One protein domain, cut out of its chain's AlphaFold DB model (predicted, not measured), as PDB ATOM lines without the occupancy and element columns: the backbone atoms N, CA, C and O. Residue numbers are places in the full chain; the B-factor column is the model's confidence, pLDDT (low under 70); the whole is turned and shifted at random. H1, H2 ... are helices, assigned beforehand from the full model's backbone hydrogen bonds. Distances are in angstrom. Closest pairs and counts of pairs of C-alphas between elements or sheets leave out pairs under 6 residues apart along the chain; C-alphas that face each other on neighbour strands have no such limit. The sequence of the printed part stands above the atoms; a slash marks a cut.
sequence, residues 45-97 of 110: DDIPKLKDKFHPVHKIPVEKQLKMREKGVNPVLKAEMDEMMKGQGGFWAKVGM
ATOM      1  N   ASP A  45     298.094 283.604 229.883       59.94
ATOM      2  CA  ASP A  45     297.275 283.025 230.960       59.94
ATOM      3  C   ASP A  45     295.768 283.355 230.885       59.94
ATOM      4  O   ASP A  45     294.947 282.699 231.540       59.94
ATOM      5  N   ASP A  46     295.381 284.355 230.087       56.00
ATOM      6  CA  ASP A  46     293.984 284.744 229.857       56.00
ATOM      7  C   ASP A  46     293.399 284.086 228.596       56.00
ATOM      8  O   ASP A  46     292.181 283.933 228.495       56.00
ATOM      9  N   ILE A  47     294.239 283.584 227.682       56.53
ATOM     10  CA  ILE A  47     293.831 282.838 226.477       56.53
ATOM     11  C   ILE A  47     292.949 281.610 226.801       56.53
ATOM     12  O   ILE A  47     291.941 281.411 226.118       56.53
ATOM     13  N   PRO A  48     293.226 280.779 227.831       56.22
ATOM     14  CA  PRO A  48     292.337 279.667 228.173       56.22
ATOM     15  C   PRO A  48     291.029 280.109 228.849       56.22
ATOM     16  O   PRO A  48     290.064 279.344 228.837       56.22
ATOM     17  N   LYS A  49     290.965 281.323 229.418       55.72
ATOM     18  CA  LYS A  49     289.759 281.885 230.061       55.72
ATOM     19  C   LYS A  49     288.881 282.677 229.091       55.72
ATOM     20  O   LYS A  49     287.685 282.800 229.349       55.72
ATOM     21  N   LEU A  50     289.460 283.151 227.985       53.91
ATOM     22  CA  LEU A  50     288.777 283.838 226.887       53.91
ATOM     23  C   LEU A  50     288.092 282.886 225.895       53.91
ATOM     24  O   LEU A  50     287.543 283.339 224.900       53.91
ATOM     25  N   LYS A  51     288.126 281.570 226.138       55.94
ATOM     26  CA  LYS A  51     287.344 280.585 225.382       55.94
ATOM     27  C   LYS A  51     285.888 280.688 225.812       55.94
ATOM     28  O   LYS A  51     285.423 279.909 226.641       55.94
ATOM     29  N   ASP A  52     285.243 281.746 225.341       56.78
ATOM     30  CA  ASP A  52     283.807 281.925 225.186       56.78
ATOM     31  C   ASP A  52     282.944 280.946 225.984       56.78
ATOM     32  O   ASP A  52     282.299 280.046 225.449       56.78
ATOM     33  N   LYS A  53     282.828 281.187 227.295       57.56
ATOM     34  CA  LYS A  53     281.840 280.506 228.155       57.56
ATOM     35  C   LYS A  53     280.389 280.735 227.699       57.56
ATOM     36  O   LYS A  53     279.468 280.178 228.286       57.56
ATOM     37  N   PHE A  54     280.189 281.557 226.670       61.56
ATOM     38  CA  PHE A  54     278.903 281.954 226.124       61.56
ATOM     39  C   PHE A  54     278.616 281.414 224.719       61.56
ATOM     40  O   PHE A  54     277.506 281.629 224.240       61.56
ATOM     41  N   HIS A  55     279.525 280.676 224.064       64.50
ATOM     42  CA  HIS A  55     279.187 280.113 222.753       64.50
ATOM     43  C   HIS A  55     278.279 278.879 222.910       64.50
ATOM     44  O   HIS A  55     278.641 277.932 223.622       64.50
ATOM     45  N   PRO A  56     277.124 278.805 222.220       68.44
ATOM     46  CA  PRO A  56     276.169 277.701 222.368       68.44
ATOM     47  C   PRO A  56     276.739 276.319 222.020       68.44
ATOM     48  O   PRO A  56     276.232 275.311 222.510       68.44
ATOM     49  N   VAL A  57     277.826 276.238 221.246       74.50
ATOM     50  CA  VAL A  57     278.479 274.969 220.895       74.50
ATOM     51  C   VAL A  57     279.103 274.278 222.110       74.50
ATOM     52  O   VAL A  57     279.120 273.049 222.175       74.50
ATOM     53  N   HIS A  58     279.540 275.037 223.120       73.19
ATOM     54  CA  HIS A  58     280.089 274.473 224.355       73.19
ATOM     55  C   HIS A  58     279.014 273.825 225.241       73.19
ATOM     56  O   HIS A  58     279.350 273.029 226.114       73.19
ATOM     57  N   LYS A  59     277.722 274.094 224.988       75.44
ATOM     58  CA  LYS A  59     276.598 273.388 225.630       75.44
ATOM     59  C   LYS A  59     276.437 271.963 225.081       75.44
ATOM     60  O   LYS A  59     275.788 271.129 225.712       75.44
ATOM     61  N   ILE A  60     277.000 271.672 223.904       74.69
ATOM     62  CA  ILE A  60     276.884 270.372 223.238       74.69
ATOM     63  C   ILE A  60     278.078 269.486 223.636       74.69
ATOM     64  O   ILE A  60     279.219 269.841 223.331       74.69
ATOM     65  N   PRO A  61     277.841 268.302 224.236       84.06
ATOM     66  CA  PRO A  61     278.893 267.332 224.532       84.06
ATOM     67  C   PRO A  61     279.693 266.939 223.286       84.06
ATOM     68  O   PRO A  61     279.123 266.765 222.205       84.06
ATOM     69  N   VAL A  62     280.999 266.718 223.449       83.38
ATOM     70  CA  VAL A  62     281.932 266.403 222.349       83.38
ATOM     71  C   VAL A  62     281.482 265.180 221.538       83.38
ATOM     72  O   VAL A  62     281.540 265.193 220.311       83.38
ATOM     73  N   GLU A  63     280.929 264.161 222.196       84.69
ATOM     74  CA  GLU A  63     280.384 262.964 221.543       84.69
ATOM     75  C   GLU A  63     279.251 263.279 220.558       84.69
ATOM     76  O   GLU A  63     279.151 262.685 219.484       84.69
ATOM     77  N   LYS A  64     278.382 264.237 220.905       82.62
ATOM     78  CA  LYS A  64     277.295 264.665 220.020       82.62
ATOM     79  C   LYS A  64     277.840 265.474 218.852       82.62
ATOM     80  O   LYS A  64     277.353 265.313 217.739       82.62
ATOM     81  N   GLN A  65     278.873 266.281 219.081       83.31
ATOM     82  CA  GLN A  65     279.528 267.022 218.005       83.31
ATOM     83  C   GLN A  65     280.159 266.082 216.973       83.31
ATOM     84  O   GLN A  65     280.029 266.332 215.778       83.31
ATOM     85  N   LEU A  66     280.791 264.988 217.411       85.38
ATOM     86  CA  LEU A  66     281.350 263.973 216.511       85.38
ATOM     87  C   LEU A  66     280.261 263.315 215.662       85.38
ATOM     88  O   LEU A  66     280.354 263.344 214.440       85.38
ATOM     89  N   LYS A  67     279.164 262.868 216.284       85.94
ATOM     90  CA  LYS A  67     278.002 262.309 215.566       85.94
ATOM     91  C   LYS A  67     277.378 263.294 214.577       85.94
ATOM     92  O   LYS A  67     276.796 262.890 213.576       85.94
ATOM     93  N   MET A  68     277.440 264.593 214.862       83.69
ATOM     94  CA  MET A  68     276.968 265.623 213.938       83.69
ATOM     95  C   MET A  68     277.913 265.764 212.749       83.69
ATOM     96  O   MET A  68     277.436 265.766 211.619       83.69
ATOM     97  N   ARG A  69     279.231 265.775 212.984       87.06
ATOM     98  CA  ARG A  69     280.233 265.789 211.909       87.06
ATOM     99  C   ARG A  69     280.141 264.546 211.023       87.06
ATOM    100  O   ARG A  69     280.193 264.687 209.809       87.06
ATOM    101  N   GLU A  70     279.911 263.368 211.602       87.75
ATOM    102  CA  GLU A  70     279.659 262.120 210.857       87.75
ATOM    103  C   GLU A  70     278.435 262.225 209.938       87.75
ATOM    104  O   GLU A  70     278.422 261.672 208.844       87.75
ATOM    105  N   LYS A  71     277.414 262.978 210.357       81.50
ATOM    106  CA  LYS A  71     276.203 263.251 209.567       81.50
ATOM    107  C   LYS A  71     276.355 264.446 208.615       81.50
ATOM    108  O   LYS A  71     275.363 264.877 208.038       81.50
ATOM    109  N   GLY A  72     277.554 265.023 208.496       83.38
ATOM    110  CA  GLY A  72     277.816 266.222 207.693       83.38
ATOM    111  C   GLY A  72     277.236 267.518 208.276       83.38
ATOM    112  O   GLY A  72     277.175 268.534 207.590       83.38
ATOM    113  N   VAL A  73     276.798 267.513 209.538       80.88
ATOM    114  CA  VAL A  73     276.217 268.674 210.221       80.88
ATOM    115  C   VAL A  73     277.290 269.375 211.050       80.88
ATOM    116  O   VAL A  73     277.865 268.794 211.971       80.88
ATOM    117  N   ASN A  74     277.523 270.660 210.778       85.44
ATOM    118  CA  ASN A  74     278.449 271.460 211.575       85.44
ATOM    119  C   ASN A  74     277.836 271.776 212.963       85.44
ATOM    120  O   ASN A  74     276.787 272.425 213.029       85.44
ATOM    121  N   PRO A  75     278.466 271.346 214.076       81.50
ATOM    122  CA  PRO A  75     277.935 271.551 215.423       81.50
ATOM    123  C   PRO A  75     277.869 273.018 215.853       81.50
ATOM    124  O   PRO A  75     276.980 273.362 216.627       81.50
ATOM    125  N   VAL A  76     278.758 273.874 215.341       85.19
ATOM    126  CA  VAL A  76     278.785 275.311 215.656       85.19
ATOM    127  C   VAL A  76     277.566 275.996 215.041       85.19
ATOM    128  O   VAL A  76     276.723 276.522 215.763       85.19
ATOM    129  N   LEU A  77     277.406 275.859 213.720       81.56
ATOM    130  CA  LEU A  77     276.284 276.438 212.976       81.56
ATOM    131  C   LEU A  77     274.937 275.901 213.457       81.56
ATOM    132  O   LEU A  77     273.960 276.640 213.541       81.56
ATOM    133  N   LYS A  78     274.868 274.609 213.807       81.25
ATOM    134  CA  LYS A  78     273.664 274.045 214.418       81.25
ATOM    135  C   LYS A  78     273.326 274.779 215.713       81.25
ATOM    136  O   LYS A  78     272.177 275.163 215.876       81.25
ATOM    137  N   ALA A  79     274.291 274.934 216.618       81.75
ATOM    138  CA  ALA A  79     274.060 275.516 217.933       81.75
ATOM    139  C   ALA A  79     273.618 276.985 217.844       81.75
ATOM    140  O   ALA A  79     272.696 277.385 218.547       81.75
ATOM    141  N   GLU A  80     274.228 277.759 216.946       81.56
ATOM    142  CA  GLU A  80     273.846 279.151 216.682       81.56
ATOM    143  C   GLU A  80     272.439 279.258 216.090       81.56
ATOM    144  O   GLU A  80     271.616 280.026 216.583       81.56
ATOM    145  N   MET A  81     272.130 278.457 215.066       79.12
ATOM    146  CA  MET A  81     270.807 278.476 214.439       79.12
ATOM    147  C   MET A  81     269.712 278.001 215.390       79.12
ATOM    148  O   MET A  81     268.604 278.518 215.342       79.12
ATOM    149  N   ASP A  82     270.003 277.032 216.256       80.00
ATOM    150  CA  ASP A  82     269.047 276.528 217.247       80.00
ATOM    151  C   ASP A  82     268.807 277.543 218.376       80.00
ATOM    152  O   ASP A  82     267.684 277.682 218.857       80.00
ATOM    153  N   GLU A  83     269.832 278.310 218.764       79.38
ATOM    154  CA  GLU A  83     269.682 279.431 219.698       79.38
ATOM    155  C   GLU A  83     268.897 280.592 219.071       79.38
ATOM    156  O   GLU A  83     267.999 281.134 219.717       79.38
ATOM    157  N   MET A  84     269.163 280.919 217.803       77.06
ATOM    158  CA  MET A  84     268.455 281.971 217.066       77.06
ATOM    159  C   MET A  84     266.994 281.604 216.766       77.06
ATOM    160  O   MET A  84     266.118 282.464 216.797       77.06
ATOM    161  N   MET A  85     266.714 280.324 216.510       72.00
ATOM    162  CA  MET A  85     265.376 279.805 216.198       72.00
ATOM    163  C   MET A  85     264.637 279.266 217.428       72.00
ATOM    164  O   MET A  85     263.619 278.586 217.293       72.00
ATOM    165  N   LYS A  86     265.119 279.547 218.642       70.25
ATOM    166  CA  LYS A  86     264.517 279.058 219.884       70.25
ATOM    167  C   LYS A  86     263.082 279.588 220.031       70.25
ATOM    168  O   LYS A  86     262.866 280.720 220.446       70.25
ATOM    169  N   GLY A  87     262.099 278.755 219.686       65.81
ATOM    170  CA  GLY A  87     260.666 279.091 219.690       65.81
ATOM    171  C   GLY A  87     259.981 278.973 218.324       65.81
ATOM    172  O   GLY A  87     258.761 278.839 218.269       65.81
ATOM    173  N   GLN A  88     260.742 278.933 217.227       63.44
ATOM    174  CA  GLN A  88     260.250 278.567 215.898       63.44
ATOM    175  C   GLN A  88     260.609 277.104 215.628       63.44
ATOM    176  O   GLN A  88     261.778 276.735 215.593       63.44
ATOM    177  N   GLY A  89     259.589 276.251 215.484       58.09
ATOM    178  CA  GLY A  89     259.740 274.807 215.290       58.09
ATOM    179  C   GLY A  89     260.877 274.435 214.326       58.09
ATOM    180  O   GLY A  89     260.894 274.863 213.176       58.09
ATOM    181  N   GLY A  90     261.821 273.646 214.849       68.19
ATOM    182  CA  GLY A  90     263.099 273.212 214.276       68.19
ATOM    183  C   GLY A  90     263.352 273.476 212.789       68.19
ATOM    184  O   GLY A  90     262.952 272.685 211.935       68.19
ATOM    185  N   PHE A  91     264.178 274.484 212.494       70.19
ATOM    186  CA  PHE A  91     264.744 274.756 211.162       70.19
ATOM    187  C   PHE A  91     265.285 273.487 210.475       70.19
ATOM    188  O   PHE A  91     264.978 273.187 209.323       70.19
ATOM    189  N   TRP A  92     266.016 272.668 211.227       66.69
ATOM    190  CA  TRP A  92     266.595 271.420 210.730       66.69
ATOM    191  C   TRP A  92     265.579 270.296 210.499       66.69
ATOM    192  O   TRP A  92     265.856 269.391 209.716       66.69
ATOM    193  N   ALA A  93     264.412 270.336 211.150       68.12
ATOM    194  CA  ALA A  93     263.338 269.381 210.888       68.12
ATOM    195  C   ALA A  93     262.719 269.632 209.506       68.12
ATOM    196  O   ALA A  93     262.452 268.685 208.768       68.12
ATOM    197  N   LYS A  94     262.583 270.907 209.113       65.88
ATOM    198  CA  LYS A  94     262.092 271.290 207.784       65.88
ATOM    199  C   LYS A  94     263.047 270.852 206.675       65.88
ATOM    200  O   LYS A  94     262.595 270.279 205.690       65.88
ATOM    201  N   VAL A  95     264.355 271.033 206.878       65.38
ATOM    202  CA  VAL A  95     265.388 270.554 205.940       65.38
ATOM    203  C   VAL A  95     265.362 269.023 205.813       65.38
ATOM    204  O   VAL A  95     265.433 268.490 204.708       65.38
ATOM    205  N   GLY A  96     265.184 268.301 206.925       61.44
ATOM    206  CA  GLY A  96     265.029 266.842 206.903       61.44
ATOM    207  C   GLY A  96     263.777 266.373 206.150       61.44
ATOM    208  O   GLY A  96     263.849 265.414 205.384       61.44
ATOM    209  N   MET A  97     262.650 267.079 206.303       60.06
ATOM    210  CA  MET A  97     261.417 266.797 205.553       60.06
ATOM    211  C   MET A  97     261.574 267.042 204.051       60.06
ATOM    212  O   MET A  97     261.080 266.244 203.258       60.06
TER     213      MET A  97
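AT A GLANCE: This is residues 45 to 97 of the 110 residues of an uncharacterized protein of Aspergillus sclerotialis (UniProt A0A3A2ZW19). Short H1 packs on one side of the longest helix, H3; H2 is turned crosswise near H3's start, and H4, after a link whose residues 84 to 89 stand free, is set off to the other side of H3, 13.7 A from it centre to centre. Residues 45 to 54 stick out as a long arm. The 53 printed residues include four named helices, H1 to H4 in chain order, and no named strand: all helix, loose, with a radius of gyration of the C-alphas of 13.1 A and a flat outline of 47 by 26 by 13 A.

HOW THE PARTS SIT: H3, residues 75 to 84, touches H1, residues 56 to 59; their closest C-alphas, Val 57 and Val 76, are 5.3 A apart. H2, residues 62 to 70, and H3 only just touch, with 3 pairs of C-alphas within 8 A, only at the corner by their link; the closest C-alphas, Gln 65 and Pro 75, are 5.5 A apart, and the lines are about perpendicular at 78 degrees. H4, residues 91 to 97, is close to H3 but not clearly touching, its closest C-alphas, Asp 82 and Phe 91, 7.7 A apart; they run opposite ways at a steep tilt of 68 degrees, only just short of perpendicular. H1 and H2 are apart, and H4 is apart from both. Every O i to N i+4 pair is within hydrogen-bond range in H2, H3 and H4; H1 is too short for one.

IN THESE COORDINATES: H3 spans 14.2 A, H2 12.5 A, H4 10.3 A and H1 5.4 A. C-alpha 56 begins H1 at (276.169, 277.701, 222.368); C-alpha 97 ends H4 at (261.417, 266.797, 205.553).

THE WHOLE: The C-alphas farthest apart, Asp 45 and Met 97, are 46.8 A apart. The printed part has no cut, and no link between helices is long. Mean pLDDT of the printed part is 72.5; residues 45 to 56, 87 to 90 and 92 to 97 are under 70.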